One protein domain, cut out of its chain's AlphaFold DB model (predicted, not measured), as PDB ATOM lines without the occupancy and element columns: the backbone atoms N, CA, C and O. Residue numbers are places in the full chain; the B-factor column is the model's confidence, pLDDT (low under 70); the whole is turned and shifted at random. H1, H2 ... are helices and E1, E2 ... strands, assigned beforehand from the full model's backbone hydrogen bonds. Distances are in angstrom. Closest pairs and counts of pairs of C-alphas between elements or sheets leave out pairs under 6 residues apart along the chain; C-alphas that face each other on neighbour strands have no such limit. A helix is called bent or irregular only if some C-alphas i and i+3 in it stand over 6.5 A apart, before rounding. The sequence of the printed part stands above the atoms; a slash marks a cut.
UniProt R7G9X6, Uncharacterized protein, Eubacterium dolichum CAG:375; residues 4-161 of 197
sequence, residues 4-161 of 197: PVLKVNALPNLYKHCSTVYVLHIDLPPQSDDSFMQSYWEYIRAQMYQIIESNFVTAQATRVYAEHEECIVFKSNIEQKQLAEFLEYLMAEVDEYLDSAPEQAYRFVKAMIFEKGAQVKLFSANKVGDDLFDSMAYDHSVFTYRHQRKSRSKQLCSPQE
ATOM      1  N   PRO A   4     -97.537-104.457 165.197       95.06
ATOM      2  CA  PRO A   4     -98.397-105.392 164.487       95.06
ATOM      3  C   PRO A   4     -97.574-106.478 163.786       95.06
ATOM      4  O   PRO A   4     -96.397-106.271 163.461       95.06
ATOM      5  N   VAL A   5     -98.181-107.638 163.559       94.25
ATOM      6  CA  VAL A   5     -97.501-108.836 163.062       94.25
ATOM      7  C   VAL A   5     -97.944-109.164 161.644       94.25
ATOM      8  O   VAL A   5     -99.095-109.506 161.412       94.25
ATOM      9  N   LEU A   6     -97.001-109.148 160.706       94.88
ATOM     10  CA  LEU A   6     -97.209-109.652 159.353       94.88
ATOM     11  C   LEU A   6     -96.840-111.139 159.307       94.88
ATOM     12  O   LEU A   6     -95.656-111.486 159.368       94.88
ATOM     13  N   LYS A   7     -97.835-112.020 159.189       93.19
ATOM     14  CA  LYS A   7     -97.615-113.469 159.078       93.19
ATOM     15  C   LYS A   7     -97.510-113.895 157.615       93.19
ATOM     16  O   LYS A   7     -98.490-113.871 156.878       93.19
ATOM     17  N   VAL A   8     -96.338-114.372 157.215       92.62
ATOM     18  CA  VAL A   8     -96.079-114.898 155.870       92.62
ATOM     19  C   VAL A   8     -95.940-116.418 155.901       92.62
ATOM     20  O   VAL A   8     -95.502-116.996 156.897       92.62
ATOM     21  N   ASN A   9     -96.319-117.080 154.808       87.69
ATOM     22  CA  ASN A   9     -96.192-118.539 154.699       87.69
ATOM     23  C   ASN A   9     -94.721-118.988 154.672       87.69
ATOM     24  O   ASN A   9     -94.398-120.039 155.210       87.69
ATOM     25  N   ALA A  10     -93.852-118.184 154.058       86.94
ATOM     26  CA  ALA A  10     -92.412-118.392 154.015       86.94
ATOM     27  C   ALA A  10     -91.705-117.037 154.097       86.94
ATOM     28  O   ALA A  10     -92.149-116.061 153.483       86.94
ATOM     29  N   LEU A  11     -90.611-116.967 154.857       88.75
ATOM     30  CA  LEU A  11     -89.818-115.741 154.939       88.75
ATOM     31  C   LEU A  11     -89.020-115.520 153.650       88.75
ATOM     32  O   LEU A  11     -88.355-116.446 153.179       88.75
ATOM     33  N   PRO A  12     -89.005-114.296 153.102       85.69
ATOM     34  CA  PRO A  12     -88.151-114.006 151.965       85.69
ATOM     35  C   PRO A  12     -86.678-114.066 152.351       85.69
ATOM     36  O   PRO A  12     -86.298-113.837 153.506       85.69
ATOM     37  N   ASN A  13     -85.831-114.305 151.352       79.38
ATOM     38  CA  ASN A  13     -84.387-114.285 151.534       79.38
ATOM     39  C   ASN A  13     -83.953-112.993 152.241       79.38
ATOM     40  O   ASN A  13     -84.421-111.905 151.921       79.38
ATOM     41  N   LEU A  14     -83.024-113.117 153.194       82.31
ATOM     42  CA  LEU A  14     -82.467-112.023 154.006       82.31
ATOM     43  C   LEU A  14     -83.376-111.477 155.122       82.31
ATOM     44  O   LEU A  14     -82.871-110.699 155.945       82.31
ATOM     45  N   TYR A  15     -84.643-111.890 155.200       89.25
ATOM     46  CA  TYR A  15     -85.534-111.575 156.317       89.25
ATOM     47  C   TYR A  15     -85.389-112.610 157.431       89.25
ATOM     48  O   TYR A  15     -85.120-113.786 157.197       89.25
ATOM     49  N   LYS A  16     -85.523-112.163 158.683       89.69
ATOM     50  CA  LYS A  16     -85.408-113.038 159.855       89.69
ATOM     51  C   LYS A  16     -86.739-113.097 160.585       89.69
ATOM     52  O   LYS A  16     -87.378-112.068 160.793       89.69
ATOM     53  N   HIS A  17     -87.096-114.280 161.066       90.62
ATOM     54  CA  HIS A  17     -88.240-114.449 161.953       90.62
ATOM     55  C   HIS A  17     -88.147-113.496 163.160       90.62
ATOM     56  O   HIS A  17     -87.069-113.387 163.771       90.62
ATOM     57  N   CYS A  18     -89.261-112.837 163.506       90.69
ATOM     58  CA  CYS A  18     -89.360-111.813 164.554       90.69
ATOM     59  C   CYS A  18     -88.500-110.554 164.304       90.69
ATOM     60  O   CYS A  18     -88.062-109.908 165.261       90.69
ATOM     61  N   SER A  19     -88.208-110.210 163.044       91.06
ATOM     62  CA  SER A  19     -87.531-108.948 162.706       91.06
ATOM     63  C   SER A  19     -88.530-107.836 162.401       91.06
ATOM     64  O   SER A  19     -89.654-108.089 161.973       91.06
ATOM     65  N   THR A  20     -88.121-106.598 162.662       92.31
ATOM     66  CA  THR A  20     -88.908-105.410 162.330       92.31
ATOM     67  C   THR A  20     -88.714-105.051 160.864       92.31
ATOM     68  O   THR A  20     -87.582-105.026 160.385       92.31
ATOM     69  N   VAL A  21     -89.815-104.743 160.187       93.69
ATOM     70  CA  VAL A  21     -89.874-104.358 158.773       93.69
ATOM     71  C   VAL A  21     -90.820-103.174 158.604       93.69
ATOM     72  O   VAL A  21     -91.616-102.878 159.500       93.69
ATOM     73  N   TYR A  22     -90.761-102.519 157.450       94.62
ATOM     74  CA  TYR A  22     -91.870-101.691 156.984       94.62
ATOM     75  C   TYR A  22     -92.665-102.452 155.936       94.62
ATOM     76  O   TYR A  22     -92.078-103.158 155.121       94.62
ATOM     77  N   VAL A  23     -93.981-102.311 155.974       95.12
ATOM     78  CA  VAL A  23     -94.926-102.969 155.080       95.12
ATOM     79  C   VAL A  23     -95.633-101.894 154.279       95.12
ATOM     80  O   VAL A  23     -96.187-100.962 154.860       95.12
ATOM     81  N   LEU A  24     -95.604-102.035 152.961       95.94
ATOM     82  CA  LEU A  24     -96.407-101.270 152.024       95.94
ATOM     83  C   LEU A  24     -97.488-102.172 151.447       95.94
ATOM     84  O   LEU A  24     -97.194-103.225 150.879       95.94
ATOM     85  N   HIS A  25     -98.728-101.720 151.544       94.81
ATOM     86  CA  HIS A  25     -99.882-102.362 150.932       94.81
ATOM     87  C   HIS A  25    -100.627-101.325 150.093       94.81
ATOM     88  O   HIS A  25    -100.839-100.206 150.551       94.81
ATOM     89  N   ILE A  26    -100.930-101.655 148.836       92.56
ATOM     90  CA  ILE A  26    -101.584-100.735 147.902       92.56
ATOM     91  C   ILE A  26    -103.077-101.062 147.848       92.56
ATOM     92  O   ILE A  26    -103.472-102.145 147.407       92.56
ATOM     93  N   ASP A  27    -103.894-100.079 148.211       86.88
ATOM     94  CA  ASP A  27    -105.348-100.135 148.147       86.88
ATOM     95  C   ASP A  27    -105.822 -99.646 146.783       86.88
ATOM     96  O   ASP A  27    -106.225 -98.495 146.606       86.88
ATOM     97  N   LEU A  28    -105.756-100.535 145.792       76.25
ATOM     98  CA  LEU A  28    -106.463-100.301 144.536       76.25
ATOM     99  C   LEU A  28    -107.893-100.834 144.634       76.25
ATOM    100  O   LEU A  28    -108.065-101.973 145.082       76.25
ATOM    101  N   PRO A  29    -108.894-100.062 144.185       70.12
ATOM    102  CA  PRO A  29    -110.310-100.403 144.278       70.12
ATOM    103  C   PRO A  29    -110.600-101.721 143.536       70.12
ATOM    104  O   PRO A  29    -110.460-101.779 142.316       70.12
ATOM    105  N   PRO A  30    -111.012-102.795 144.234       60.66
ATOM    106  CA  PRO A  30    -111.259-104.086 143.592       60.66
ATOM    107  C   PRO A  30    -112.707-104.255 143.101       60.66
ATOM    108  O   PRO A  30    -113.019-105.230 142.422       60.66
ATOM    109  N   GLN A  31    -113.609-103.337 143.458       59.78
ATOM    110  CA  GLN A  31    -115.056-103.487 143.287       59.78
ATOM    111  C   GLN A  31    -115.497-102.918 141.932       59.78
ATOM    112  O   GLN A  31    -115.900-101.763 141.829       59.78
ATOM    113  N   SER A  32    -115.388-103.727 140.882       68.88
ATOM    114  CA  SER A  32    -116.017-103.452 139.591       68.88
ATOM    115  C   SER A  32    -116.799-104.681 139.149       68.88
ATOM    116  O   SER A  32    -116.227-105.765 139.062       68.88
ATOM    117  N   ASP A  33    -118.075-104.500 138.803       75.44
ATOM    118  CA  ASP A  33    -118.904-105.559 138.208       75.44
ATOM    119  C   ASP A  33    -118.379-105.985 136.824       75.44
ATOM    120  O   ASP A  33    -118.666-107.081 136.333       75.44
ATOM    121  N   ASP A  34    -117.572-105.133 136.183       86.81
ATOM    122  CA  ASP A  34    -116.858-105.490 134.965       86.81
ATOM    123  C   ASP A  34    -115.631-106.363 135.273       86.81
ATOM    124  O   ASP A  34    -114.598-105.887 135.755       86.81
ATOM    125  N   SER A  35    -115.736-107.641 134.899       87.94
ATOM    126  CA  SER A  35    -114.665-108.645 134.961       87.94
ATOM    127  C   SER A  35    -113.353-108.225 134.281       87.94
ATOM    128  O   SER A  35    -112.278-108.644 134.718       87.94
ATOM    129  N   PHE A  36    -113.414-107.403 133.224       90.88
ATOM    130  CA  PHE A  36    -112.222-106.862 132.573       90.88
ATOM    131  C   PHE A  36    -111.504-105.886 133.501       90.88
ATOM    132  O   PHE A  36    -110.304-106.029 133.729       90.88
ATOM    133  N   MET A  37    -112.247-104.936 134.070       88.62
ATOM    134  CA  MET A  37    -111.700-103.942 134.987       88.62
ATOM    135  C   MET A  37    -111.194-104.573 136.283       88.62
ATOM    136  O   MET A  37    -110.117-104.208 136.738       88.62
ATOM    137  N   GLN A  38    -111.890-105.572 136.831       88.94
ATOM    138  CA  GLN A  38    -111.399-106.326 137.988       88.94
ATOM    139  C   GLN A  38    -110.034-106.978 137.696       88.94
ATOM    140  O   GLN A  38    -109.074-106.791 138.441       88.94
ATOM    141  N   SER A  39    -109.919-107.673 136.559       90.44
ATOM    142  CA  SER A  39    -108.661-108.290 136.117       90.44
ATOM    143  C   SER A  39    -107.563-107.254 135.843       90.44
ATOM    144  O   SER A  39    -106.384-107.519 136.077       90.44
ATOM    145  N   TYR A  40    -107.933-106.075 135.339       91.56
ATOM    146  CA  TYR A  40    -107.005-104.971 135.111       91.56
ATOM    147  C   TYR A  40    -106.469-104.395 136.427       91.56
ATOM    148  O   TYR A  40    -105.265-104.181 136.542       91.56
ATOM    149  N   TRP A  41    -107.315-104.212 137.444       89.31
ATOM    150  CA  TRP A  41    -106.889-103.723 138.758       89.31
ATOM    151  C   TRP A  41    -105.910-104.667 139.454       89.31
ATOM    152  O   TRP A  41    -104.889-104.218 139.978       89.31
ATOM    153  N   GLU A  42    -106.173-105.974 139.406       89.75
ATOM    154  CA  GLU A  42    -105.239-106.998 139.894       89.75
ATOM    155  C   GLU A  42    -103.898-106.924 139.150       89.75
ATOM    156  O   GLU A  42    -102.827-106.955 139.761       89.75
ATOM    157  N   TYR A  43    -103.953-106.768 137.825       91.94
ATOM    158  CA  TYR A  43    -102.766-106.654 136.986       91.94
ATOM    159  C   TYR A  43    -101.939-105.404 137.301       91.94
ATOM    160  O   TYR A  43    -100.716-105.495 137.428       91.94
ATOM    161  N   ILE A  44    -102.585-104.249 137.465       92.00
ATOM    162  CA  ILE A  44    -101.906-102.993 137.789       92.00
ATOM    163  C   ILE A  44    -101.294-103.045 139.181       92.00
ATOM    164  O   ILE A  44    -100.131-102.674 139.332       92.00
ATOM    165  N   ARG A  45    -102.004-103.585 140.180       92.12
ATOM    166  CA  ARG A  45    -101.443-103.784 141.524       92.12
ATOM    167  C   ARG A  45    -100.166-104.627 141.467       92.12
ATOM    168  O   ARG A  45     -99.144-104.251 142.041       92.12
ATOM    169  N   ALA A  46    -100.204-105.733 140.721       92.81
ATOM    170  CA  ALA A  46     -99.053-106.610 140.540       92.81
ATOM    171  C   ALA A  46     -97.887-105.916 139.812       92.81
ATOM    172  O   ALA A  46     -96.735-106.092 140.217       92.81
ATOM    173  N   GLN A  47     -98.166-105.109 138.780       94.62
ATOM    174  CA  GLN A  47     -97.145-104.302 138.104       94.62
ATOM    175  C   GLN A  47     -96.517-103.269 139.040       94.62
ATOM    176  O   GLN A  47     -95.294-103.165 139.085       94.62
ATOM    177  N   MET A  48     -97.324-102.531 139.808       94.38
ATOM    178  CA  MET A  48     -96.821-101.548 140.771       94.38
ATOM    179  C   MET A  48     -95.874-102.207 141.770       94.38
ATOM    180  O   MET A  48     -94.770-101.713 141.982       94.38
ATOM    181  N   TYR A  49     -96.250-103.362 142.327       95.31
ATOM    182  CA  TYR A  49     -95.369-104.118 143.215       95.31
ATOM    183  C   TYR A  49     -94.054-104.518 142.546       95.31
ATOM    184  O   TYR A  49     -92.994-104.263 143.112       95.31
ATOM    185  N   GLN A  50     -94.096-105.046 141.321       95.31
ATOM    186  CA  GLN A  50     -92.886-105.400 140.578       95.31
ATOM    187  C   GLN A  50     -91.971-104.185 140.331       95.31
ATOM    188  O   GLN A  50     -90.745-104.273 140.460       95.31
ATOM    189  N   ILE A  51     -92.559-103.042 139.976       95.06
ATOM    190  CA  ILE A  51     -91.842-101.784 139.763       95.06
ATOM    191  C   ILE A  51     -91.192-101.313 141.070       95.06
ATOM    192  O   ILE A  51     -90.021-100.930 141.067       95.06
ATOM    193  N   ILE A  52     -91.909-101.381 142.193       94.69
ATOM    194  CA  ILE A  52     -91.395-100.998 143.515       94.69
ATOM    195  C   ILE A  52     -90.230-101.904 143.926       94.69
ATOM    196  O   ILE A  52     -89.178-101.394 144.307       94.69
ATOM    197  N   GLU A  53     -90.358-103.228 143.794       93.44
ATOM    198  CA  GLU A  53     -89.254-104.163 144.068       93.44
ATOM    199  C   GLU A  53     -87.997-103.812 143.263       93.44
ATOM    200  O   GLU A  53     -86.886-103.814 143.796       93.44
ATOM    201  N   SER A  54     -88.181-103.441 141.993       92.88
ATOM    202  CA  SER A  54     -87.084-103.122 141.073       92.88
ATOM    203  C   SER A  54     -86.429-101.763 141.347       92.88
ATOM    204  O   SER A  54     -85.243-101.595 141.074       92.88
ATOM    205  N   ASN A  55     -87.166-100.788 141.887       92.94
ATOM    206  CA  ASN A  55     -86.643 -99.445 142.176       92.94
ATOM    207  C   ASN A  55     -86.055 -99.326 143.591       92.94
ATOM    208  O   ASN A  55     -85.147 -98.526 143.819       92.94
ATOM    209  N   PHE A  56     -86.516-100.145 144.538       92.62
ATOM    210  CA  PHE A  56     -86.108-100.094 145.946       92.62
ATOM    211  C   PHE A  56     -85.196-101.267 146.349       92.62
ATOM    212  O   PHE A  56     -85.277-101.795 147.462       92.62
ATOM    213  N   VAL A  57     -84.270-101.646 145.461       88.25
ATOM    214  CA  VAL A  57     -83.305-102.743 145.679       88.25
ATOM    215  C   VAL A  57     -82.413-102.490 146.894       88.25
ATOM    216  O   VAL A  57     -82.192-103.387 147.707       88.25
ATOM    217  N   THR A  58     -81.927-101.257 147.064       87.75
ATOM    218  CA  THR A  58     -81.105-100.863 148.223       87.75
ATOM    219  C   THR A  58     -81.884-100.977 149.527       87.75
ATOM    220  O   THR A  58     -81.318-101.367 150.549       87.75
ATOM    221  N   ALA A  59     -83.195-100.715 149.478       88.69
ATOM    222  CA  ALA A  59     -84.069-100.872 150.625       88.69
ATOM    223  C   ALA A  59     -84.431-102.342 150.922       88.69
ATOM    224  O   ALA A  59     -85.026-102.635 151.966       88.69
ATOM    225  N   GLN A  60     -84.020-103.251 150.029       91.00
ATOM    226  CA  GLN A  60     -84.353-104.672 150.006       91.00
ATOM    227  C   GLN A  60     -85.865-104.895 149.946       91.00
ATOM    228  O   GLN A  60     -86.390-105.745 150.663       91.00
ATOM    229  N   ALA A  61     -86.558-104.102 149.122       93.88
ATOM    230  CA  ALA A  61     -87.976-104.291 148.853       93.88
ATOM    231  C   ALA A  61     -88.231-105.718 148.353       93.88
ATOM    232  O   ALA A  61     -87.511-106.226 147.493       93.88
ATOM    233  N   THR A  62     -89.215-106.398 148.930       94.00
ATOM    234  CA  THR A  62     -89.559-107.766 148.536       94.00
ATOM    235  C   THR A  62     -91.052-107.991 148.668       94.00
ATOM    236  O   THR A  62     -91.640-107.673 149.702       94.00
ATOM    237  N   ARG A  63     -91.663-108.555 147.632       93.88
ATOM    238  CA  ARG A  63     -93.069-108.934 147.624       93.88
ATOM    239  C   ARG A  63     -93.281-110.195 148.434       93.88
ATOM    240  O   ARG A  63     -92.555-111.181 148.303       93.88
ATOM    241  N   VAL A  64     -94.303-110.155 149.277       92.69
ATOM    242  CA  VAL A  64     -94.702-111.271 150.126       92.69
ATOM    243  C   VAL A  64     -96.201-111.471 150.077       92.69
ATOM    244  O   VAL A  64     -96.970-110.526 149.906       92.69
ATOM    245  N   TYR A  65     -96.594-112.726 150.261       90.06
ATOM    246  CA  TYR A  65     -97.982-113.121 150.430       90.06
ATOM    247  C   TYR A  65     -98.226-113.387 151.910       90.06
ATOM    248  O   TYR A  65     -97.630-114.296 152.504       90.06
ATOM    249  N   ALA A  66     -99.093-112.573 152.499       86.69
ATOM    250  CA  ALA A  66     -99.536-112.701 153.871       86.69
ATOM    251  C   ALA A  66    -101.030-113.011 153.858       86.69
ATOM    252  O   ALA A  66    -101.852-112.172 153.509       86.69
ATOM    253  N   GLU A  67    -101.359-114.254 154.206       78.19
ATOM    254  CA  GLU A  67    -102.733-114.766 154.150       78.19
ATOM    255  C   GLU A  67    -103.327-114.726 152.736       78.19
ATOM    256  O   GLU A  67    -102.976-115.584 151.924       78.19
ATOM    257  N   HIS A  68    -104.198-113.753 152.462       80.12
ATOM    258  CA  HIS A  68    -104.862-113.523 151.179       80.12
ATOM    259  C   HIS A  68    -104.434-112.206 150.522       80.12
ATOM    260  O   HIS A  68    -104.901-111.892 149.430       80.12
ATOM    261  N   GLU A  69    -103.525-111.468 151.159       88.00
ATOM    262  CA  GLU A  69    -103.075-110.159 150.711       88.00
ATOM    263  C   GLU A  69    -101.619-110.197 150.244       88.00
ATOM    264  O   GLU A  69    -100.748-110.886 150.792       88.00
ATOM    265  N   GLU A  70    -101.345-109.404 149.217       90.62
ATOM    266  CA  GLU A  70    -100.000-109.153 148.723       90.62
ATOM    267  C   GLU A  70     -99.499-107.809 149.219       90.62
ATOM    268  O   GLU A  70    -100.194-106.801 149.091       90.62
ATOM    269  N   CYS A  71     -98.265-107.767 149.705       94.31
ATOM    270  CA  CYS A  71     -97.632-106.530 150.147       94.31
ATOM    271  C   CYS A  71     -96.131-106.526 149.837       94.31
ATOM    272  O   CYS A  71     -95.534-107.562 149.532       94.31
ATOM    273  N   ILE A  72     -95.516-105.349 149.923       95.25
ATOM    274  CA  ILE A  72     -94.064-105.177 149.864       95.25
ATOM    275  C   ILE A  72     -93.544-104.998 151.281       95.25
ATOM    276  O   ILE A  72     -94.026-104.144 152.023       95.25
ATOM    277  N   VAL A  73     -92.517-105.757 151.643       95.25
ATOM    278  CA  VAL A  73     -91.736-105.513 152.854       95.25
ATOM    279  C   VAL A  73     -90.419-104.834 152.514       95.25
ATOM    280  O   VAL A  73     -89.795-105.137 151.499       95.25
ATOM    281  N   PHE A  74     -89.988-103.930 153.390       94.50
ATOM    282  CA  PHE A  74     -88.680-103.285 153.350       94.50
ATOM    283  C   PHE A  74     -87.914-103.641 154.619       94.50
ATOM    284  O   PHE A  74     -88.409-103.467 155.741       94.50
ATOM    285  N   LYS A  75     -86.683-104.125 154.451       86.94
ATOM    286  CA  LYS A  75     -85.819-104.510 155.571       86.94
ATOM    287  C   LYS A  75     -85.074-103.329 156.182       86.94
ATOM    288  O   LYS A  75     -84.777-103.341 157.374       86.94
ATOM    289  N   SER A  76     -84.729-102.339 155.368       81.69
ATOM    290  CA  SER A  76     -84.044-101.134 155.834       81.69
ATOM    291  C   SER A  76     -85.026 -99.977 156.022       81.69
ATOM    292  O   SER A  76     -86.167-100.033 155.561       81.69
ATOM    293  N   ASN A  77     -84.588 -98.931 156.727       75.50
ATOM    294  CA  ASN A  77     -85.346 -97.686 156.779       75.50
ATOM    295  C   ASN A  77     -85.381 -97.084 155.371       75.50
ATOM    296  O   ASN A  77     -84.347 -96.693 154.834       75.50
ATOM    297  N   ILE A  78     -86.579 -97.002 154.811       83.38
ATOM    298  CA  ILE A  78     -86.871 -96.237 153.604       83.38
ATOM    299  C   ILE A  78     -87.236 -94.808 154.001       83.38
ATOM    300  O   ILE A  78     -87.901 -94.582 155.016       83.38
ATOM    301  N   GLU A  79     -86.798 -93.833 153.210       85.81
ATOM    302  CA  GLU A  79     -87.268 -92.465 153.375       85.81
ATOM    303  C   GLU A  79     -88.725 -92.393 152.908       85.81
ATOM    304  O   GLU A  79     -89.026 -92.533 151.723       85.81
ATOM    305  N   GLN A  80     -89.643 -92.181 153.852       85.94
ATOM    306  CA  GLN A  80     -91.080 -92.165 153.573       85.94
ATOM    307  C   GLN A  80     -91.451 -91.132 152.505       85.94
ATOM    308  O   GLN A  80     -92.336 -91.386 151.695       85.94
ATOM    309  N   LYS A  81     -90.743 -89.997 152.462       87.56
ATOM    310  CA  LYS A  81     -90.926 -88.973 151.432       87.56
ATOM    311  C   LYS A  81     -90.600 -89.504 150.034       87.56
ATOM    312  O   LYS A  81     -91.397 -89.315 149.125       87.56
ATOM    313  N   GLN A  82     -89.474 -90.202 149.875       88.88
ATOM    314  CA  GLN A  82     -89.082 -90.792 148.594       88.88
ATOM    315  C   GLN A  82     -90.094 -91.849 148.136       88.88
ATOM    316  O   GLN A  82     -90.454 -91.892 146.961       88.88
ATOM    317  N   LEU A  83     -90.573 -92.689 149.062       91.19
ATOM    318  CA  LEU A  83     -91.612 -93.670 148.758       91.19
ATOM    319  C   LEU A  83     -92.921 -92.990 148.343       91.19
ATOM    320  O   LEU A  83     -93.510 -93.380 147.341       91.19
ATOM    321  N   ALA A  84     -93.355 -91.972 149.088       89.75
ATOM    322  CA  ALA A  84     -94.582 -91.239 148.806       89.75
ATOM    323  C   ALA A  84     -94.531 -90.568 147.429       89.75
ATOM    324  O   ALA A  84     -95.437 -90.773 146.629       89.75
ATOM    325  N   GLU A  85     -93.447 -89.851 147.115       88.81
ATOM    326  CA  GLU A  85     -93.256 -89.224 145.801       88.81
ATOM    327  C   GLU A  85     -93.266 -90.266 144.672       88.81
ATOM    328  O   GLU A  85     -93.856 -90.032 143.621       88.81
ATOM    329  N   PHE A  86     -92.657 -91.436 144.889       90.75
ATOM    330  CA  PHE A  86     -92.660 -92.514 143.903       90.75
ATOM    331  C   PHE A  86     -94.058 -93.105 143.672       90.75
ATOM    332  O   PHE A  86     -94.469 -93.299 142.528       90.75
ATOM    333  N   LEU A  87     -94.801 -93.367 144.749       91.12
ATOM    334  CA  LEU A  87     -96.166 -93.886 144.671       91.12
ATOM    335  C   LEU A  87     -97.122 -92.874 144.039       91.12
ATOM    336  O   LEU A  87     -97.962 -93.272 143.238       91.12
ATOM    337  N   GLU A  88     -96.956 -91.581 144.323       88.62
ATOM    338  CA  GLU A  88     -97.713 -90.510 143.667       88.62
ATOM    339  C   GLU A  88     -97.543 -90.533 142.144       88.62
ATOM    340  O   GLU A  88     -98.518 -90.301 141.432       88.62
ATOM    341  N   TYR A  89     -96.345 -90.836 141.625       88.88
ATOM    342  CA  TYR A  89     -96.137 -90.961 140.179       88.88
ATOM    343  C   TYR A  89     -96.900 -92.145 139.586       88.88
ATOM    344  O   TYR A  89     -97.574 -91.984 138.572       88.88
ATOM    345  N   LEU A  90     -96.840 -93.314 140.230       90.81
ATOM    346  CA  LEU A  90     -97.559 -94.497 139.754       90.81
ATOM    347  C   LEU A  90     -99.080 -94.303 139.826       90.81
ATOM    348  O   LEU A  90     -99.785 -94.631 138.878       90.81
ATOM    349  N   MET A  91     -99.589 -93.734 140.919       89.50
ATOM    350  CA  MET A  91    -101.024 -93.477 141.092       89.50
ATOM    351  C   MET A  91    -101.542 -92.403 140.127       89.50
ATOM    352  O   MET A  91    -102.665 -92.517 139.640       89.50
ATOM    353  N   ALA A  92    -100.716 -91.408 139.780       87.81
ATOM    354  CA  ALA A  92    -101.046 -90.431 138.743       87.81
ATOM    355  C   ALA A  92    -101.197 -91.079 137.357       87.81
ATOM    356  O   ALA A  92    -102.106 -90.710 136.623       87.81
ATOM    357  N   GLU A  93    -100.345 -92.048 136.996       89.50
ATOM    358  CA  GLU A  93    -100.495 -92.793 135.731       89.50
ATOM    359  C   GLU A  93    -101.815 -93.565 135.677       89.50
ATOM    360  O   GLU A  93    -102.508 -93.536 134.662       89.50
ATOM    361  N   VAL A  94    -102.181 -94.230 136.776       88.19
ATOM    362  CA  VAL A  94    -103.463 -94.942 136.888       88.19
ATOM    363  C   VAL A  94    -104.639 -93.991 136.680       88.19
ATOM    364  O   VAL A  94    -105.570 -94.326 135.951       88.19
ATOM    365  N   ASP A  95    -104.584 -92.811 137.294       86.56
ATOM    366  CA  ASP A  95    -105.638 -91.800 137.197       86.56
ATOM    367  C   ASP A  95    -105.731 -91.203 135.784       86.56
ATOM    368  O   ASP A  95    -106.813 -91.004 135.250       86.56
ATOM    369  N   GLU A  96    -104.598 -90.989 135.110       86.94
ATOM    370  CA  GLU A  96    -104.596 -90.543 133.710       86.94
ATOM    371  C   GLU A  96    -105.195 -91.573 132.747       86.94
ATOM    372  O   GLU A  96    -105.766 -91.205 131.721       86.94
ATOM    373  N   TYR A  97    -105.051 -92.865 133.036       87.06
ATOM    374  CA  TYR A  97    -105.633 -93.919 132.206       87.06
ATOM    375  C   TYR A  97    -107.125 -94.121 132.434       87.06
ATOM    376  O   TYR A  97    -107.807 -94.713 131.592       87.06
ATOM    377  N   LEU A  98    -107.616 -93.673 133.580       80.94
ATOM    378  CA  LEU A  98    -108.966 -93.887 134.043       80.94
ATOM    379  C   LEU A  98    -109.508 -92.515 134.427       80.94
ATOM    380  O   LEU A  98    -109.410 -92.143 135.585       80.94
ATOM    381  N   ASP A  99    -110.106 -91.800 133.464       64.25
ATOM    382  CA  ASP A  99    -110.669 -90.428 133.566       64.25
ATOM    383  C   ASP A  99    -111.596 -90.162 134.791       64.25
ATOM    384  O   ASP A  99    -112.127 -89.067 134.965       64.25
ATOM    385  N   SER A 100    -111.856 -91.175 135.620       63.91
ATOM    386  CA  SER A 100    -112.561 -91.134 136.904       63.91
ATOM    387  C   SER A 100    -112.163 -92.335 137.783       63.91
ATOM    388  O   SER A 100    -113.015 -93.115 138.217       63.91
ATOM    389  N   ALA A 101    -110.860 -92.537 138.015       65.00
ATOM    390  CA  ALA A 101    -110.395 -93.590 138.911       65.00
ATOM    391  C   ALA A 101    -111.009 -93.399 140.314       65.00
ATOM    392  O   ALA A 101    -111.129 -92.266 140.791       65.00
ATOM    393  N   PRO A 102    -111.399 -94.484 141.006       71.38
ATOM    394  CA  PRO A 102    -111.793 -94.378 142.403       71.38
ATOM    395  C   PRO A 102    -110.627 -93.845 143.237       71.38
ATOM    396  O   PRO A 102    -109.466 -93.951 142.838       71.38
ATOM    397  N   GLU A 103    -110.941 -93.301 144.412       79.94
ATOM    398  CA  GLU A 103    -109.935 -92.798 145.345       79.94
ATOM    399  C   GLU A 103    -108.867 -93.871 145.610       79.94
ATOM    400  O   GLU A 103    -109.157 -94.960 146.108       79.94
ATOM    401  N   GLN A 104    -107.632 -93.567 145.210       86.56
ATOM    402  CA  GLN A 104    -106.492 -94.462 145.361       86.56
ATOM    403  C   GLN A 104    -105.842 -94.224 146.721       86.56
ATOM    404  O   GLN A 104    -105.653 -93.080 147.147       86.56
ATOM    405  N   ALA A 105    -105.452 -95.301 147.394       90.31
ATOM    406  CA  ALA A 105    -104.744 -95.207 148.658       90.31
ATOM    407  C   ALA A 105    -103.642 -96.259 148.766       90.31
ATOM    408  O   ALA A 105    -103.571 -97.237 148.019       90.31
ATOM    409  N   TYR A 106    -102.738 -96.034 149.707       93.44
ATOM    410  CA  TYR A 106    -101.799 -97.047 150.155       93.44
ATOM    411  C   TYR A 106    -101.617 -96.949 151.663       93.44
ATOM    412  O   TYR A 106    -101.861 -95.911 152.276       93.44
ATOM    413  N   ARG A 107    -101.131 -98.030 152.259       94.00
ATOM    414  CA  ARG A 107    -100.784 -98.114 153.673       94.00
ATOM    415  C   ARG A 107     -99.304 -98.359 153.840       94.00
ATOM    416  O   ARG A 107     -98.734 -99.205 153.152       94.00
ATOM    417  N   PHE A 108     -98.686 -97.636 154.769       94.31
ATOM    418  CA  PHE A 108     -97.274 -97.806 155.100       94.31
ATOM    419  C   PHE A 108     -97.079 -97.942 156.614       94.31
ATOM    420  O   PHE A 108     -97.195 -96.972 157.361       94.31
ATOM    421  N   VAL A 109     -96.786 -99.165 157.069       93.81
ATOM    422  CA  VAL A 109     -96.810 -99.545 158.493       93.81
ATOM    423  C   VAL A 109     -95.497-100.174 158.912       93.81
ATOM    424  O   VAL A 109     -94.939-101.018 158.217       93.81
ATOM    425  N   LYS A 110     -95.024 -99.844 160.111       94.06
ATOM    426  CA  LYS A 110     -93.941-100.589 160.753       94.06
ATOM    427  C   LYS A 110     -94.497-101.823 161.460       94.06
ATOM    428  O   LYS A 110     -95.304-101.691 162.375       94.06
ATOM    429  N   ALA A 111     -94.020-103.004 161.088       94.31
ATOM    430  CA  ALA A 111     -94.520-104.283 161.586       94.31
ATOM    431  C   ALA A 111     -93.379-105.223 161.998       94.31
ATOM    432  O   ALA A 111     -92.192-104.928 161.821       94.31
ATOM    433  N   MET A 112     -93.736-106.374 162.558       93.75
ATOM    434  CA  MET A 112     -92.833-107.499 162.772       93.75
ATOM    435  C   MET A 112     -93.200-108.639 161.822       93.75
ATOM    436  O   MET A 112     -94.359-109.036 161.772       93.75
ATOM    437  N   ILE A 113     -92.229-109.177 161.081       93.50
ATOM    438  CA  ILE A 113     -92.477-110.261 160.120       93.50
ATOM    439  C   ILE A 113     -92.294-111.640 160.760       93.50
ATOM    440  O   ILE A 113     -91.289-111.915 161.435       93.50
ATOM    441  N   PHE A 114     -93.293-112.497 160.577       92.50
ATOM    442  CA  PHE A 114     -93.394-113.830 161.158       92.50
ATOM    443  C   PHE A 114     -93.541-114.876 160.067       92.50
ATOM    444  O   PHE A 114     -94.250-114.675 159.092       92.50
ATOM    445  N   GLU A 115     -92.925-116.028 160.295       90.69
ATOM    446  CA  GLU A 115     -93.201-117.226 159.511       90.69
ATOM    447  C   GLU A 115     -94.342-117.976 160.190       90.69
ATOM    448  O   GLU A 115     -94.308-118.164 161.412       90.69
ATOM    449  N   LYS A 116     -95.369-118.369 159.433       87.06
ATOM    450  CA  LYS A 116     -96.498-119.118 159.989       87.06
ATOM    451  C   LYS A 116     -96.019-120.430 160.616       87.06
ATOM    452  O   LYS A 116     -95.210-121.150 160.047       87.06
ATOM    453  N   GLY A 117     -96.531-120.731 161.810       83.38
ATOM    454  CA  GLY A 117     -96.172-121.931 162.575       83.38
ATOM    455  C   GLY A 117     -94.871-121.826 163.380       83.38
ATOM    456  O   GLY A 117     -94.626-122.678 164.233       83.38
ATOM    457  N   ALA A 118     -94.060-120.783 163.184       85.12
ATOM    458  CA  ALA A 118     -92.855-120.569 163.981       85.12
ATOM    459  C   ALA A 118     -93.176-119.927 165.344       85.12
ATOM    460  O   ALA A 118     -94.028-119.042 165.456       85.12
ATOM    461  N   GLN A 119     -92.466-120.357 166.392       83.56
ATOM    462  CA  GLN A 119     -92.616-119.796 167.737       83.56
ATOM    463  C   GLN A 119     -91.959-118.420 167.864       83.56
ATOM    464  O   GLN A 119     -90.853-118.188 167.373       83.56
ATOM    465  N   VAL A 120     -92.610-117.538 168.624       81.94
ATOM    466  CA  VAL A 120     -92.074-116.217 168.966       81.94
ATOM    467  C   VAL A 120     -90.745-116.359 169.701       81.94
ATOM    468  O   VAL A 120     -90.636-117.081 170.691       81.94
ATOM    469  N   LYS A 121     -89.728-115.608 169.269       82.88
ATOM    470  CA  LYS A 121     -88.452-115.550 169.993       82.88
ATOM    471  C   LYS A 121     -88.657-114.930 171.376       82.88
ATOM    472  O   LYS A 121     -89.264-113.867 171.484       82.88
ATOM    473  N   LEU A 122     -88.060-115.532 172.409       72.88
ATOM    474  CA  LEU A 122     -88.122-115.089 173.816       72.88
ATOM    475  C   LEU A 122     -87.961-113.567 173.996       72.88
ATOM    476  O   LEU A 122     -88.746-112.935 174.696       72.88
ATOM    477  N   PHE A 123     -87.001-112.951 173.303       75.44
ATOM    478  CA  PHE A 123     -86.723-111.510 173.409       75.44
ATOM    479  C   PHE A 123     -87.691-110.601 172.631       75.44
ATOM    480  O   PHE A 123     -87.657-109.378 172.792       75.44
ATOM    481  N   SER A 124     -88.542-111.173 171.781       79.38
ATOM    482  CA  SER A 124     -89.514-110.443 170.965       79.38
ATOM    483  C   SER A 124     -90.927-110.494 171.537       79.38
ATOM    484  O   SER A 124     -91.722-109.642 171.156       79.38
ATOM    485  N   ALA A 125     -91.231-111.397 172.479       77.88
ATOM    486  CA  ALA A 125     -92.574-111.602 173.041       77.88
ATOM    487  C   ALA A 125     -93.247-110.302 173.519       77.88
ATOM    488  O   ALA A 125     -94.392-110.023 173.175       77.88
ATOM    489  N   ASN A 126     -92.498-109.438 174.206       82.38
ATOM    490  CA  ASN A 126     -93.012-108.164 174.728       82.38
ATOM    491  C   ASN A 126     -93.243-107.088 173.647       82.38
ATOM    492  O   ASN A 126     -93.792-106.025 173.934       82.38
ATOM    493  N   LYS A 127     -92.793-107.337 172.412       84.69
ATOM    494  CA  LYS A 127     -92.919-106.440 171.255       84.69
ATOM    495  C   LYS A 127     -93.970-106.917 170.251       84.69
ATOM    496  O   LYS A 127     -94.236-106.184 169.307       84.69
ATOM    497  N   VAL A 128     -94.543-108.106 170.431       88.81
ATOM    498  CA  VAL A 128     -95.576-108.664 169.548       88.81
ATOM    499  C   VAL A 128     -96.925-108.022 169.869       88.81
ATOM    500  O   VAL A 128     -97.338-107.990 171.031       88.81
ATOM    501  N   GLY A 129     -97.567-107.462 168.850       90.19
ATOM    502  CA  GLY A 129     -98.928-106.936 168.883       90.19
ATOM    503  C   GLY A 129     -99.905-107.833 168.136       90.19
ATOM    504  O   GLY A 129     -99.662-109.030 167.985       90.19
ATOM    505  N   ASP A 130    -100.995-107.224 167.688       92.25
ATOM    506  CA  ASP A 130    -102.066-107.894 166.953       92.25
ATOM    507  C   ASP A 130    -101.631-108.252 165.524       92.25
ATOM    508  O   ASP A 130    -100.548-107.860 165.071       92.25
ATOM    509  N   ASP A 131    -102.462-109.019 164.817       92.62
ATOM    510  CA  ASP A 131    -102.253-109.254 163.390       92.62
ATOM    511  C   ASP A 131    -102.233-107.924 162.624       92.62
ATOM    512  O   ASP A 131    -102.933-106.986 163.002       92.62
ATOM    513  N   LEU A 132    -101.399-107.811 161.587       94.44
ATOM    514  CA  LEU A 132    -101.248-106.564 160.849       94.44
ATOM    515  C   LEU A 132    -102.585-106.063 160.315       94.44
ATOM    516  O   LEU A 132    -102.906-104.902 160.562       94.44
ATOM    517  N   PHE A 133    -103.340-106.916 159.629       92.44
ATOM    518  CA  PHE A 133    -104.563-106.503 158.939       92.44
ATOM    519  C   PHE A 133    -105.732-106.225 159.892       92.44
ATOM    520  O   PHE A 133    -106.652-105.512 159.513       92.44
ATOM    521  N   ASP A 134    -105.645-106.692 161.141       92.31
ATOM    522  CA  ASP A 134    -106.629-106.430 162.202       92.31
ATOM    523  C   ASP A 134    -106.176-105.316 163.170       92.31
ATOM    524  O   ASP A 134    -106.813-105.065 164.197       92.31
ATOM    525  N   SER A 135    -105.031-104.676 162.912       93.06
ATOM    526  CA  SER A 135    -104.436-103.726 163.853       93.06
ATOM    527  C   SER A 135    -104.863-102.280 163.600       93.06
ATOM    528  O   SER A 135    -104.792-101.770 162.486       93.06
ATOM    529  N   MET A 136    -105.097-101.536 164.687       92.44
ATOM    530  CA  MET A 136    -105.276-100.074 164.638       92.44
ATOM    531  C   MET A 136    -104.103 -99.346 163.958       92.44
ATOM    532  O   MET A 136    -104.261 -98.262 163.402       92.44
ATOM    533  N   ALA A 137    -102.894 -99.915 164.039       92.81
ATOM    534  CA  ALA A 137    -101.715 -99.359 163.383       92.81
ATOM    535  C   ALA A 137    -101.828 -99.415 161.855       92.81
ATOM    536  O   ALA A 137    -101.336 -98.510 161.186       92.81
ATOM    537  N   TYR A 138    -102.463-100.454 161.319       94.06
ATOM    538  CA  TYR A 138    -102.751-100.583 159.899       94.06
ATOM    539  C   TYR A 138    -103.894 -99.653 159.479       94.06
ATOM    540  O   TYR A 138    -103.711 -98.871 158.545       94.06
ATOM    541  N   ASP A 139    -104.990 -99.607 160.237       91.88
ATOM    542  CA  ASP A 139    -106.123 -98.708 159.960       91.88
ATOM    543  C   ASP A 139    -105.724 -97.227 159.921       91.88
ATOM    544  O   ASP A 139    -106.171 -96.470 159.062       91.88
ATOM    545  N   HIS A 140    -104.828 -96.800 160.813       92.31
ATOM    546  CA  HIS A 140    -104.357 -95.411 160.876       92.31
ATOM    547  C   HIS A 140    -103.226 -95.076 159.893       92.31
ATOM    548  O   HIS A 140    -102.743 -93.945 159.881       92.31
ATOM    549  N   SER A 141    -102.772 -96.036 159.087       91.75
ATOM    550  CA  SER A 141    -101.630 -95.848 158.180       91.75
ATOM    551  C   SER A 141    -102.008 -95.488 156.748       91.75
ATOM    552  O   SER A 141    -101.165 -95.570 155.857       91.75
ATOM    553  N   VAL A 142    -103.270 -95.130 156.519       92.50
ATOM    554  CA  VAL A 142    -103.798 -94.827 155.189       92.50
ATOM    555  C   VAL A 142    -103.250 -93.495 154.687       92.50
ATOM    556  O   VAL A 142    -103.430 -92.446 155.305       92.50
ATOM    557  N   PHE A 143    -102.621 -93.548 153.520       89.94
ATOM    558  CA  PHE A 143    -102.213 -92.404 152.725       89.94
ATOM    559  C   PHE A 143    -103.077 -92.357 151.474       89.94
ATOM    560  O   PHE A 143    -102.934 -93.166 150.558       89.94
ATOM    561  N   THR A 144    -103.984 -91.392 151.455       86.62
ATOM    562  CA  THR A 144    -104.856 -91.142 150.313       86.62
ATOM    563  C   THR A 144    -104.130 -90.303 149.274       86.62
ATOM    564  O   THR A 144    -103.618 -89.220 149.582       86.62
ATOM    565  N   TYR A 145    -104.123 -90.774 148.033       82.12
ATOM    566  CA  TYR A 145    -103.634 -89.998 146.907       82.12
ATOM    567  C   TYR A 145    -104.619 -88.877 146.572       82.12
ATOM    568  O   TYR A 145    -105.819 -89.100 146.425       82.12
ATOM    569  N   ARG A 146    -104.110 -87.652 146.433       72.00
ATOM    570  CA  ARG A 146    -104.893 -86.513 145.944       72.00
ATOM    571  C   ARG A 146    -104.396 -86.153 144.558       72.00
ATOM    572  O   ARG A 146    -103.226 -85.800 144.412       72.00
ATOM    573  N   HIS A 147    -105.291 -86.185 143.573       66.88
ATOM    574  CA  HIS A 147    -104.973 -85.821 142.198       66.88
ATOM    575  C   HIS A 147    -104.495 -84.368 142.124       66.88
ATOM    576  O   HIS A 147    -105.279 -83.423 142.205       66.88
ATOM    577  N   GLN A 148    -103.181 -84.175 142.036       64.19
ATOM    578  CA  GLN A 148    -102.572 -82.841 142.003       64.19
ATOM    579  C   GLN A 148    -101.568 -82.675 140.863       64.19
ATOM    580  O   GLN A 148    -101.120 -81.557 140.601       64.19
ATOM    581  N   ARG A 149    -101.169 -83.763 140.193       63.31
ATOM    582  CA  ARG A 149    -100.084 -83.746 139.210       63.31
ATOM    583  C   ARG A 149    -100.387 -84.686 138.055       63.31
ATOM    584  O   ARG A 149    -100.761 -85.828 138.281       63.31
ATOM    585  N   LYS A 150    -100.129 -84.204 136.836       67.44
ATOM    586  CA  LYS A 150     -99.983 -85.070 135.664       67.44
ATOM    587  C   LYS A 150     -98.813 -86.017 135.887       67.44
ATOM    588  O   LYS A 150     -97.778 -85.596 136.429       67.44
ATOM    589  N   SER A 151     -98.971 -87.259 135.456       68.12
ATOM    590  CA  SER A 151     -97.881 -88.209 135.426       68.12
ATOM    591  C   SER A 151     -96.714 -87.645 134.616       68.12
ATOM    592  O   SER A 151     -96.870 -86.948 133.609       68.12
ATOM    593  N   ARG A 152     -95.501 -87.940 135.084       68.88
ATOM    594  CA  ARG A 152     -94.250 -87.629 134.382       68.88
ATOM    595  C   ARG A 152     -93.624 -88.869 133.744       68.88
ATOM    596  O   ARG A 152     -92.533 -88.769 133.186       68.88
ATOM    597  N   SER A 153     -94.289 -90.018 133.823       67.88
ATOM    598  CA  SER A 153     -93.799 -91.302 133.331       67.88
ATOM    599  C   SER A 153     -94.910 -92.147 132.703       67.88
ATOM    600  O   SER A 153     -96.092 -91.822 132.788       67.88
ATOM    601  N   LYS A 154     -94.496 -93.206 132.001       80.62
ATOM    602  CA  LYS A 154     -95.359 -94.272 131.477       80.62
ATOM    603  C   LYS A 154     -94.737 -95.620 131.822       80.62
ATOM    604  O   LYS A 154     -94.144 -96.274 130.965       80.62
ATOM    605  N   GLN A 155     -94.742 -95.959 133.106       88.94
ATOM    606  CA  GLN A 155     -94.251 -97.246 133.602       88.94
ATOM    607  C   GLN A 155     -95.360 -98.297 133.669       88.94
ATOM    608  O   GLN A 155     -95.074 -99.489 133.559       88.94
ATOM    609  N   LEU A 156     -96.610 -97.862 133.837       92.19
ATOM    610  CA  LEU A 156     -97.777 -98.722 133.924       92.19
ATOM    611  C   LEU A 156     -98.439 -98.908 132.563       92.19
ATOM    612  O   LEU A 156     -98.443 -98.026 131.705       92.19
ATOM    613  N   CYS A 157     -99.046-100.077 132.402       92.56
ATOM    614  CA  CYS A 157     -99.817-100.442 131.223       92.56
ATOM    615  C   CYS A 157    -101.247 -99.891 131.308       92.56
ATOM    616  O   CYS A 157    -101.959-100.128 132.284       92.56
ATOM    617  N   SER A 158    -101.693 -99.191 130.272       92.00
ATOM    618  CA  SER A 158    -103.068 -98.689 130.172       92.00
ATOM    619  C   SER A 158    -104.090 -99.824 129.960       92.00
ATOM    620  O   SER A 158    -103.730-100.915 129.494       92.00
ATOM    621  N   PRO A 159    -105.396 -99.597 130.208       91.31
ATOM    622  CA  PRO A 159    -106.431-100.600 129.941       91.31
ATOM    623  C   PRO A 159    -106.459-101.052 128.474       91.31
ATOM    624  O   PRO A 159    -106.716-102.217 128.166       91.31
ATOM    625  N   GLN A 160    -106.176-100.133 127.549       92.12
ATOM    626  CA  GLN A 160    -106.157-100.402 126.109       92.12
ATOM    627  C   GLN A 160    -105.024-101.366 125.736       92.12
ATOM    628  O   GLN A 160    -105.236-102.304 124.968       92.12
ATOM    629  N   GLU A 161    -103.846-101.184 126.330       94.06
ATOM    630  CA  GLU A 161    -102.692-102.069 126.149       94.06
ATOM    631  C   GLU A 161    -102.885-103.426 126.851       94.06
ATOM    632  O   GLU A 161    -102.427-104.454 126.346       94.06
TER     633      GLU A 161
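What this domain is: This is residues 4 to 161 of the 197 residues of an uncharacterized protein of Eubacterium dolichum CAG:375 (UniProt R7G9X6). A strongly twisted sheet of six strands is built round the long, bent strand E5 and its neighbour E2; the long helix H1 runs along one face, H2 lies next to H1 and grazes the sheet, and the short H3 is on the opposite face. A loop, residues 116 to 127, reaches to one end of the longest axis, and the tail of residues 145 to 161 passes the helices towards the other. The printed part has 158 residues, with three named helices and seven named strands; along the chain come E1 and E2, then H1, then E3 and E4, then H2, then E5 and E6, then H3 and last E7; the class is mixed, helices and strands, and the sheet is branched, with E1 and E5 parallel and its other neighbour pairs antiparallel. It is compact, with a radius of gyration of the C-alphas of 16.3 A, yet elongated, spanning 52 by 33 by 27 A.

Where its parts are: E5, residues 105 to 115, is 27.1 A long and bends by 75 degrees at residue 110. E2, residues 19 to 27, measures 24.6 A. The other strands are E1, residues 4 to 8, from C-alpha 4 at (-98.397, -105.392, 164.487), E3, 62 to 66, E4, 69 to 74, E6, 128 to 131, and E7, 142 to 144, ending at C-alpha 144 at (-104.856, -91.142, 150.313). H1, residues 35 to 55, is 30.4 A long, H2, 80 to 97, is 25.9 A, and H3 is residues 136 to 139.

How they stand to each other: E5 has E2 on one side, antiparallel, with N 23 and O 109 at 2.8 A; on the other side are E1, parallel, with N 8 and O 114 at 2.8 A, and E7, antiparallel, with N 143 and O 106 at 2.8 A. E2 and E4 are antiparallel, with N 24 and O 72 at 2.8 A. E3 and E4 form an antiparallel hairpin, with N 64 and O 71 at 2.9 A. E6 pairs with no named strand; its closest C-alpha pair with E1 is Gly 129 and Pro 4, 4.7 A. H1 is on the sheet, over E4 and along the strands, at a height of 8.9 A; C-alphas 49 and 72, the closest of H1 and E4, are 6.9 A apart. H1 and H2 are close but not clearly touching, C-alphas 48 and 90 being closest at 7.2 A, with a shallow tilt of 33 degrees, only just short of steep, opposite ways. H2 only grazes the sheet, with residues 80 to 91. H3 lies on the opposite face from H1; C-alphas 138 and 109, the closest of H3 and E5, are 6.2 A apart. In H1 and H2 every O i to N i+4 pair is within hydrogen-bond range; H3 is too short for one.

The domain as a whole: The C-alphas of Leu 122 and Gln 160, the two farthest apart, are 53.1 A apart. The printed part has no cut, and the link from E5 to E6 is long, with 12 residues. Mean pLDDT of the printed part is 87.1; residues 30 to 32, 99 to 101 and 147 to 153 are under 70.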